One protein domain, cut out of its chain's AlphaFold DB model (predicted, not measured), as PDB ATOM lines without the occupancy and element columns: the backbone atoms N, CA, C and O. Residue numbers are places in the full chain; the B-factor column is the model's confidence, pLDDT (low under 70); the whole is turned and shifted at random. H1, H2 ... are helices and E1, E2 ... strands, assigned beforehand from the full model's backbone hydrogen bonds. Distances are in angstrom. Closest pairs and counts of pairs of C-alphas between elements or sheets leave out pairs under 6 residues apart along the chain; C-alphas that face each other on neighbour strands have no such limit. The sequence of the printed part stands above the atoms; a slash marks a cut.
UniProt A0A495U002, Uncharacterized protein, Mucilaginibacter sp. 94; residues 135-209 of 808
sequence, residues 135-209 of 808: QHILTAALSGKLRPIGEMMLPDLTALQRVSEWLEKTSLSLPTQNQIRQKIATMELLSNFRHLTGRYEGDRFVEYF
ATOM      1  N   GLN A 135     113.123  95.530 135.412       88.00
ATOM      2  CA  GLN A 135     114.487  96.079 135.446       88.00
ATOM      3  C   GLN A 135     114.686  97.166 134.385       88.00
ATOM      4  O   GLN A 135     115.305  98.201 134.658       88.00
ATOM      5  N   HIS A 136     114.159  96.947 133.178       87.12
ATOM      6  CA  HIS A 136     114.240  97.923 132.092       87.12
ATOM      7  C   HIS A 136     113.539  99.231 132.469       87.12
ATOM      8  O   HIS A 136     114.112 100.307 132.297       87.12
ATOM      9  N   ILE A 137     112.335  99.148 133.044       91.38
ATOM     10  CA  ILE A 137     111.571 100.324 133.463       91.38
ATOM     11  C   ILE A 137     112.228 101.035 134.649       91.38
ATOM     12  O   ILE A 137     112.328 102.260 134.612       91.38
ATOM     13  N   LEU A 138     112.749 100.310 135.649       91.31
ATOM     14  CA  LEU A 138     113.498 100.915 136.761       91.31
ATOM     15  C   LEU A 138     114.693 101.724 136.247       91.31
ATOM     16  O   LEU A 138     114.880 102.880 136.621       91.31
ATOM     17  N   THR A 139     115.472 101.137 135.339       90.19
ATOM     18  CA  THR A 139     116.663 101.799 134.792       90.19
ATOM     19  C   THR A 139     116.296 103.004 133.929       90.19
ATOM     20  O   THR A 139     116.941 104.049 134.025       90.19
ATOM     21  N   ALA A 140     115.246 102.889 133.111       90.12
ATOM     22  CA  ALA A 140     114.742 103.990 132.297       90.12
ATOM     23  C   ALA A 140     114.215 105.148 133.159       90.12
ATOM     24  O   ALA A 140     114.514 106.302 132.856       90.12
ATOM     25  N   ALA A 141     113.493 104.849 134.244       91.81
ATOM     26  CA  ALA A 141     113.000 105.837 135.201       91.81
ATOM     27  C   ALA A 141     114.153 106.571 135.902       91.81
ATOM     28  O   ALA A 141     114.192 107.799 135.891       91.81
ATOM     29  N   LEU A 142     115.131 105.828 136.431       91.88
ATOM     30  CA  LEU A 142     116.319 106.395 137.073       91.88
ATOM     31  C   LEU A 142     117.150 107.250 136.106       91.88
ATOM     32  O   LEU A 142     117.620 108.321 136.471       91.88
ATOM     33  N   SER A 143     117.294 106.809 134.856       89.56
ATOM     34  CA  SER A 143     118.087 107.511 133.838       89.56
ATOM     35  C   SER A 143     117.349 108.673 133.159       89.56
ATOM     36  O   SER A 143     117.903 109.276 132.241       89.56
ATOM     37  N   GLY A 144     116.088 108.944 133.521       88.19
ATOM     38  CA  GLY A 144     115.257 109.960 132.864       88.19
ATOM     39  C   GLY A 144     114.912 109.651 131.398       88.19
ATOM     40  O   GLY A 144     114.607 110.559 130.632       88.19
ATOM     41  N   LYS A 145     114.972 108.379 130.985       89.19
ATOM     42  CA  LYS A 145     114.707 107.897 129.612       89.19
ATOM     43  C   LYS A 145     113.384 107.132 129.506       89.19
ATOM     44  O   LYS A 145     113.223 106.272 128.640       89.19
ATOM     45  N   LEU A 146     112.459 107.386 130.426       89.62
ATOM     46  CA  LEU A 146     111.168 106.715 130.444       89.62
ATOM     47  C   LEU A 146     110.356 107.108 129.199       89.62
ATOM     48  O   LEU A 146     110.221 108.290 128.887       89.62
ATOM     49  N   ARG A 147     109.811 106.114 128.489       88.25
ATOM     50  CA  ARG A 147     108.880 106.364 127.378       88.25
ATOM     51  C   ARG A 147     107.586 107.002 127.908       88.25
ATOM     52  O   ARG A 147     107.216 106.743 129.054       88.25
ATOM     53  N   PRO A 148     106.857 107.791 127.105       86.06
ATOM     54  CA  PRO A 148     105.525 108.244 127.484       86.06
ATOM     55  C   PRO A 148     104.609 107.053 127.795       86.06
ATOM     56  O   PRO A 148     104.572 106.080 127.041       86.06
ATOM     57  N   ILE A 149     103.813 107.140 128.866       84.75
ATOM     58  CA  ILE A 149     102.872 106.069 129.256       84.75
ATOM     59  C   ILE A 149     101.853 105.736 128.157       84.75
ATOM     60  O   ILE A 149     101.301 104.640 128.133       84.75
ATOM     61  N   GLY A 150     101.610 106.672 127.232       77.06
ATOM     62  CA  GLY A 150     100.762 106.481 126.058       77.06
ATOM     63  C   GLY A 150     101.262 105.401 125.094       77.06
ATOM     64  O   GLY A 150     100.438 104.770 124.439       77.06
ATOM     65  N   GLU A 151     102.576 105.171 125.057       80.94
ATOM     66  CA  GLU A 151     103.269 104.272 124.122       80.94
ATOM     67  C   GLU A 151     103.678 102.935 124.762       80.94
ATOM     68  O   GLU A 151     104.224 102.059 124.093       80.94
ATOM     69  N   MET A 152     103.450 102.772 126.067       84.75
ATOM     70  CA  MET A 152     103.840 101.571 126.801       84.75
ATOM     71  C   MET A 152     102.817 100.442 126.655       84.75
ATOM     72  O   MET A 152     101.603 100.660 126.651       84.75
ATOM     73  N   MET A 153     103.323  99.209 126.606       81.88
ATOM     74  CA  MET A 153     102.508  97.994 126.631       81.88
ATOM     75  C   MET A 153     102.129  97.612 128.068       81.88
ATOM     76  O   MET A 153     102.736  98.083 129.027       81.88
ATOM     77  N   LEU A 154     101.136  96.730 128.233       81.31
ATOM     78  CA  LEU A 154     100.636  96.330 129.556       81.31
ATOM     79  C   LEU A 154     101.747  95.823 130.508       81.31
ATOM     80  O   LEU A 154     101.787  96.315 131.633       81.31
ATOM     81  N   PRO A 155     102.698  94.956 130.089       81.25
ATOM     82  CA  PRO A 155     103.786  94.516 130.971       81.25
ATOM     83  C   PRO A 155     104.683  95.665 131.454       81.25
ATOM     84  O   PRO A 155     105.075  95.695 132.619       81.25
ATOM     85  N   ASP A 156     104.964  96.633 130.576       87.25
ATOM     86  CA  ASP A 156     105.764  97.819 130.896       87.25
ATOM     87  C   ASP A 156     105.018  98.758 131.853       87.25
ATOM     88  O   ASP A 156     105.622  99.316 132.766       87.25
ATOM     89  N   LEU A 157     103.700  98.908 131.687       88.31
ATOM     90  CA  LEU A 157     102.858  99.709 132.577       88.31
ATOM     91  C   LEU A 157     102.742  99.083 133.972       88.31
ATOM     92  O   LEU A 157     102.849  99.800 134.966       88.31
ATOM     93  N   THR A 158     102.573  97.761 134.067       87.81
ATOM     94  CA  THR A 158     102.573  97.040 135.351       87.81
ATOM     95  C   THR A 158     103.931  97.156 136.044       87.81
ATOM     96  O   THR A 158     103.998  97.412 137.247       87.81
ATOM     97  N   ALA A 159     105.027  97.043 135.287       88.88
ATOM     98  CA  ALA A 159     106.370  97.301 135.793       88.88
ATOM     99  C   ALA A 159     106.532  98.749 136.289       88.88
ATOM    100  O   ALA A 159     107.056  98.976 137.380       88.88
ATOM    101  N   LEU A 160     106.039  99.728 135.525       92.81
ATOM    102  CA  LEU A 160     106.082 101.140 135.895       92.81
ATOM    103  C   LEU A 160     105.279 101.429 137.159       92.81
ATOM    104  O   LEU A 160     105.745 102.200 137.990       92.81
ATOM    105  N   GLN A 161     104.123 100.792 137.348       91.88
ATOM    106  CA  GLN A 161     103.332 100.941 138.570       91.88
ATOM    107  C   GLN A 161     104.183 100.624 139.802       91.88
ATOM    108  O   GLN A 161     104.275 101.439 140.721       91.88
ATOM    109  N   ARG A 162     104.878  99.483 139.768       90.25
ATOM    110  CA  ARG A 162     105.755  99.030 140.847       90.25
ATOM    111  C   ARG A 162     106.966  99.943 141.046       90.25
ATOM    112  O   ARG A 162     107.275 100.324 142.170       90.25
ATOM    113  N   VAL A 163     107.628 100.338 139.960       92.31
ATOM    114  CA  VAL A 163     108.789 101.245 140.003       92.31
ATOM    115  C   VAL A 163     108.409 102.617 140.558       92.31
ATOM    116  O   VAL A 163     109.133 103.168 141.386       92.31
ATOM    117  N   SER A 164     107.253 103.152 140.169       91.19
ATOM    118  CA  SER A 164     106.747 104.417 140.697       91.19
ATOM    119  C   SER A 164     106.424 104.340 142.192       91.19
ATOM    120  O   SER A 164     106.503 105.360 142.867       91.19
ATOM    121  N   GLU A 165     106.090 103.168 142.751       90.31
ATOM    122  CA  GLU A 165     105.934 103.001 144.211       90.31
ATOM    123  C   GLU A 165     107.286 103.069 144.922       90.31
ATOM    124  O   GLU A 165     107.381 103.587 146.036       90.31
ATOM    125  N   TRP A 166     108.341 102.534 144.299       92.50
ATOM    126  CA  TRP A 166     109.698 102.598 144.839       92.50
ATOM    127  C   TRP A 166     110.279 104.016 144.796       92.50
ATOM    128  O   TRP A 166     111.009 104.413 145.702       92.50
ATOM    129  N   LEU A 167     109.933 104.787 143.764       92.44
ATOM    130  CA  LEU A 167     110.465 106.127 143.516       92.44
ATOM    131  C   LEU A 167     109.562 107.269 144.018       92.44
ATOM    132  O   LEU A 167     109.920 108.432 143.854       92.44
ATOM    133  N   GLU A 168     108.438 106.966 144.674       88.25
ATOM    134  CA  GLU A 168     107.404 107.932 145.097       88.25
ATOM    135  C   GLU A 168     107.947 109.139 145.883       88.25
ATOM    136  O   GLU A 168     107.492 110.265 145.701       88.25
ATOM    137  N   LYS A 169     108.937 108.917 146.754       87.12
ATOM    138  CA  LYS A 169     109.537 109.952 147.620       87.12
ATOM    139  C   LYS A 169     110.792 110.605 147.025       87.12
ATOM    140  O   LYS A 169     111.494 111.343 147.719       87.12
ATOM    141  N   THR A 170     111.131 110.291 145.777       89.19
ATOM    142  CA  THR A 170     112.292 110.862 145.082       89.19
ATOM    143  C   THR A 170     111.912 112.154 144.356       89.19
ATOM    144  O   THR A 170     110.738 112.431 144.140       89.19
ATOM    145  N   SER A 171     112.899 112.960 143.960       87.62
ATOM    146  CA  SER A 171     112.672 114.180 143.167       87.62
ATOM    147  C   SER A 171     112.537 113.921 141.658       87.62
ATOM    148  O   SER A 171     112.572 114.868 140.875       87.62
ATOM    149  N   LEU A 172     112.429 112.657 141.230       88.38
ATOM    150  CA  LEU A 172     112.284 112.297 139.820       88.38
ATOM    151  C   LEU A 172     110.865 112.602 139.332       88.38
ATOM    152  O   LEU A 172     109.880 112.308 140.006       88.38
ATOM    153  N   SER A 173     110.758 113.168 138.130       86.19
ATOM    154  CA  SER A 173     109.462 113.402 137.493       86.19
ATOM    155  C   SER A 173     108.932 112.086 136.923       86.19
ATOM    156  O   SER A 173     109.437 111.590 135.917       86.19
ATOM    157  N   LEU A 174     107.935 111.508 137.591       87.44
ATOM    158  CA  LEU A 174     107.283 110.265 137.186       87.44
ATOM    159  C   LEU A 174     105.768 110.463 137.069       87.44
ATOM    160  O   LEU A 174     105.197 111.287 137.789       87.44
ATOM    161  N   PRO A 175     105.094 109.686 136.202       85.75
ATOM    162  CA  PRO A 175     103.641 109.616 136.198       85.75
ATOM    163  C   PRO A 175     103.116 109.193 137.573       85.75
ATOM    164  O   PRO A 175     103.680 108.310 138.228       85.75
ATOM    165  N   THR A 176     102.014 109.799 138.004       84.38
ATOM    166  CA  THR A 176     101.393 109.466 139.290       84.38
ATOM    167  C   THR A 176     100.861 108.031 139.296       84.38
ATOM    168  O   THR A 176     100.448 107.490 138.266       84.38
ATOM    169  N   GLN A 177     100.774 107.427 140.485       82.44
ATOM    170  CA  GLN A 177     100.163 106.102 140.670       82.44
ATOM    171  C   GLN A 177      98.742 106.010 140.103       82.44
ATOM    172  O   GLN A 177      98.309 104.953 139.647       82.44
ATOM    173  N   ASN A 178      97.991 107.113 140.140       76.12
ATOM    174  CA  ASN A 178      96.647 107.148 139.579       76.12
ATOM    175  C   ASN A 178      96.676 107.087 138.045       76.12
ATOM    176  O   ASN A 178      96.024 106.219 137.471       76.12
ATOM    177  N   GLN A 179      97.510 107.911 137.400       79.69
ATOM    178  CA  GLN A 179      97.672 107.922 135.940       79.69
ATOM    179  C   GLN A 179      98.093 106.549 135.396       79.69
ATOM    180  O   GLN A 179      97.549 106.088 134.394       79.69
ATOM    181  N   ILE A 180      99.015 105.857 136.076       85.88
ATOM    182  CA  ILE A 180      99.466 104.521 135.659       85.88
ATOM    183  C   ILE A 180      98.330 103.499 135.788       85.88
ATOM    184  O   ILE A 180      98.031 102.797 134.823       85.88
ATOM    185  N   ARG A 181      97.648 103.445 136.942       81.19
ATOM    186  CA  ARG A 181      96.512 102.530 137.163       81.19
ATOM    187  C   ARG A 181      95.381 102.749 136.164       81.19
ATOM    188  O   ARG A 181      94.808 101.789 135.659       81.19
ATOM    189  N   GLN A 182      95.078 104.001 135.842       75.38
ATOM    190  CA  GLN A 182      94.049 104.348 134.864       75.38
ATOM    191  C   GLN A 182      94.459 103.953 133.441       75.38
ATOM    192  O   GLN A 182      93.637 103.423 132.687       75.38
ATOM    193  N   LYS A 183      95.735 104.134 133.076       82.50
ATOM    194  CA  LYS A 183      96.251 103.687 131.779       82.50
ATOM    195  C   LYS A 183      96.222 102.164 131.651       82.50
ATOM    196  O   LYS A 183      95.802 101.671 130.605       82.50
ATOM    197  N   ILE A 184      96.585 101.434 132.709       83.00
ATOM    198  CA  ILE A 184      96.440  99.970 132.798       83.00
ATOM    199  C   ILE A 184      94.976  99.579 132.574       83.00
ATOM    200  O   ILE A 184      94.687  98.824 131.651       83.00
ATOM    201  N   ALA A 185      94.044 100.170 133.325       78.50
ATOM    202  CA  ALA A 185      92.620  99.868 133.196       78.50
ATOM    203  C   ALA A 185      92.064 100.183 131.789       78.50
ATOM    204  O   ALA A 185      91.225  99.447 131.268       78.50
ATOM    205  N   THR A 186      92.550 101.246 131.142       79.50
ATOM    206  CA  THR A 186      92.193 101.579 129.750       79.50
ATOM    207  C   THR A 186      92.739 100.535 128.775       79.50
ATOM    208  O   THR A 186      92.026 100.080 127.882       79.50
ATOM    209  N   MET A 187      93.993 100.117 128.955       80.62
ATOM    210  CA  MET A 187      94.627  99.079 128.140       80.62
ATOM    211  C   MET A 187      93.930  97.725 128.290       80.62
ATOM    212  O   MET A 187      93.732  97.041 127.292       80.62
ATOM    213  N   GLU A 188      93.509  97.358 129.499       80.44
ATOM    214  CA  GLU A 188      92.724  96.147 129.772       80.44
ATOM    215  C   GLU A 188      91.321  96.204 129.155       80.44
ATOM    216  O   GLU A 188      90.799  95.194 128.678       80.44
ATOM    217  N   LEU A 189      90.690  97.381 129.127       78.12
ATOM    218  CA  LEU A 189      89.414  97.553 128.435       78.12
ATOM    219  C   LEU A 189      89.583  97.295 126.930       78.12
ATOM    220  O   LEU A 189      88.845  96.491 126.359       78.12
ATOM    221  N   LEU A 190      90.581  97.925 126.303       82.62
ATOM    222  CA  LEU A 190      90.827  97.823 124.860       82.62
ATOM    223  C   LEU A 190      91.440  96.484 124.435       82.62
ATOM    224  O   LEU A 190      91.206  96.042 123.309       82.62
ATOM    225  N   SER A 191      92.200  95.812 125.304       79.19
ATOM    226  CA  SER A 191      92.788  94.500 125.004       79.19
ATOM    227  C   SER A 191      91.702  93.477 124.681       79.19
ATOM    228  O   SER A 191      91.837  92.736 123.708       79.19
ATOM    229  N   ASN A 192      90.578  93.513 125.403       78.94
ATOM    230  CA  ASN A 192      89.415  92.670 125.125       78.94
ATOM    231  C   ASN A 192      88.900  92.869 123.689       78.94
ATOM    232  O   ASN A 192      88.638  91.895 122.983       78.94
ATOM    233  N   PHE A 193      88.819  94.115 123.213       86.69
ATOM    234  CA  PHE A 193      88.401  94.408 121.839       86.69
ATOM    235  C   PHE A 193      89.444  93.971 120.807       86.69
ATOM    236  O   PHE A 193      89.092  93.414 119.764       86.69
ATOM    237  N   ARG A 194      90.734  94.153 121.111       83.75
ATOM    238  CA  ARG A 194      91.840  93.684 120.266       83.75
ATOM    239  C   ARG A 194      91.836  92.161 120.130       83.75
ATOM    240  O   ARG A 194      92.006  91.668 119.023       83.75
ATOM    241  N   HIS A 195      91.537  91.413 121.192       80.06
ATOM    242  CA  HIS A 195      91.401  89.951 121.135       80.06
ATOM    243  C   HIS A 195      90.233  89.475 120.258       80.06
ATOM    244  O   HIS A 195      90.306  88.397 119.666       80.06
ATOM    245  N   LEU A 196      89.158  90.263 120.155       82.56
ATOM    246  CA  LEU A 196      88.011  89.941 119.302       82.56
ATOM    247  C   LEU A 196      88.239  90.284 117.825       82.56
ATOM    248  O   LEU A 196      87.622  89.663 116.959       82.56
ATOM    249  N   THR A 197      89.095  91.263 117.536       88.00
ATOM    250  CA  THR A 197      89.294  91.831 116.189       88.00
ATOM    251  C   THR A 197      90.612  91.415 115.533       88.00
ATOM    252  O   THR A 197      90.748  91.508 114.310       88.00
ATOM    253  N   GLY A 198      91.578  90.913 116.305       84.62
ATOM    254  CA  GLY A 198      92.917  90.579 115.835       84.62
ATOM    255  C   GLY A 198      93.745  89.782 116.845       84.62
ATOM    256  O   GLY A 198      93.221  89.186 117.786       84.62
ATOM    257  N   ARG A 199      95.064  89.760 116.640       78.56
ATOM    258  CA  ARG A 199      96.044  89.235 117.610       78.56
ATOM    259  C   ARG A 199      97.343  90.031 117.549       78.56
ATOM    260  O   ARG A 199      97.615  90.680 116.542       78.56
ATOM    261  N   TYR A 200      98.154  89.949 118.596       70.94
ATOM    262  CA  TYR A 200      99.523  90.459 118.550       70.94
ATOM    263  C   TYR A 200     100.464  89.406 117.956       70.94
ATOM    264  O   TYR A 200     100.413  88.236 118.333       70.94
ATOM    265  N   GLU A 201     101.304  89.829 117.017       72.56
ATOM    266  CA  GLU A 201     102.424  89.066 116.468       72.56
ATOM    267  C   GLU A 201     103.712  89.812 116.851       72.56
ATOM    268  O   GLU A 201     104.079  90.808 116.224       72.56
ATOM    269  N   GLY A 202     104.352  89.385 117.948       69.31
ATOM    270  CA  GLY A 202     105.369  90.192 118.632       69.31
ATOM    271  C   GLY A 202     104.753  91.473 119.205       69.31
ATOM    272  O   GLY A 202     103.669  91.428 119.785       69.31
ATOM    273  N   ASP A 203     105.393  92.619 118.974       66.62
ATOM    274  CA  ASP A 203     104.902  93.932 119.429       66.62
ATOM    275  C   ASP A 203     103.841  94.550 118.499       66.62
ATOM    276  O   ASP A 203     103.331  95.643 118.753       66.62
ATOM    277  N   ARG A 204     103.485  93.875 117.396       76.25
ATOM    278  CA  ARG A 204     102.576  94.413 116.378       76.25
ATOM    279  C   ARG A 204     101.188  93.794 116.475       76.25
ATOM    280  O   ARG A 204     101.026  92.584 116.348       76.25
ATOM    281  N   PHE A 205     100.165  94.636 116.592       81.31
ATOM    282  CA  PHE A 205      98.778  94.201 116.441       81.31
ATOM    283  C   PHE A 205      98.443  93.945 114.963       81.31
ATOM    284  O   PHE A 205      98.618  94.815 114.104       81.31
ATOM    285  N   VAL A 206      97.950  92.743 114.663       84.06
ATOM    286  CA  VAL A 206      97.459  92.345 113.343       84.06
ATOM    287  C   VAL A 206      95.950  92.166 113.416       84.06
ATOM    288  O   VAL A 206      95.434  91.224 114.015       84.06
ATOM    289  N   GLU A 207      95.240  93.076 112.760       88.81
ATOM    290  CA  GLU A 207      93.788  93.021 112.646       88.81
ATOM    291  C   GLU A 207      93.331  91.991 111.597       88.81
ATOM    292  O   GLU A 207      93.821  91.983 110.457       88.81
ATOM    293  N   TYR A 208      92.332  91.184 111.964       87.69
ATOM    294  CA  TYR A 208      91.688  90.178 111.113       87.69
ATOM    295  C   TYR A 208      90.241  90.503 110.744       87.69
ATOM    296  O   TYR A 208      89.646  89.772 109.957       87.69
ATOM    297  N   PHE A 209      89.671  91.588 111.266       91.62
ATOM    298  CA  PHE A 209      88.318  92.016 110.924       91.62
ATOM    299  C   PHE A 209      88.142  92.227 109.405       91.62
ATOM    300  O   PHE A 209      89.009  92.801 108.727       91.62
TER     301      PHE A 209
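AT A GLANCE: This is residues 135 to 209 of the 808 residues of an uncharacterized protein of Mucilaginibacter sp. 94 (UniProt A0A495U002). One long helix, H3, runs along most of a rod-like model, with H2 folded back antiparallel beside its first part and short H1 packed on H2. At the other end of H3, the chain turns straight into a small two-stranded hairpin, E1 and E2, away from H1 and H2. The printed part has 75 residues with three named helices and two named strands in the order H1, H2, H3, E1, E2; the sheet order is E1, E2, antiparallel, and the class is mostly helix. The whole is only just loose, close to compact, with a radius of gyration of the C-alphas of 14.0 A and spans of 46 by 22 by 15 A.

IN THESE COORDINATES: E1 is residues 198 to 201 and E2 residues 204 to 207, each 9.6 A long; C-alpha 207 is at (93.788, 93.021, 112.646). H3, residues 177 to 197, measures 30.3 A. H2, residues 154 to 167, measures 19.7 A. H1, residues 135 to 142, measures 10.6 A from C-alpha 135 at (114.487, 96.079, 135.446).

HOW THE PARTS SIT: E1 and E2 form an antiparallel hairpin at 153 degrees, with N 199 and O 206 within hydrogen-bond range at 3.0 A. The closest C-alphas of H3 and E2, those of Thr 197 and Glu 207, are 5.8 A apart. H3 and H2 form a helical hairpin and touch, closest at the C-alphas of Ile 180 and Gln 161, 6.0 A, with a shallow tilt of 8 degrees, opposite ways. H1 and H2 touch, closest at the C-alphas of Leu 138 and Val 163, 5.7 A, with a steep tilt of 49 degrees, the same way. H1 and H3 are apart. Every O i to N i+4 pair is within hydrogen-bond range in H1 and H2, and 15 of 17 in H3.

THE WHOLE: The C-alphas farthest apart, those of Ser 171 and Phe 209, are 46.1 A apart. The printed part has no cut, and the link from H1 to H2, 11 residues, is long. Mean pLDDT of the printed part is 84.7; residues 202 to 203 are under 70.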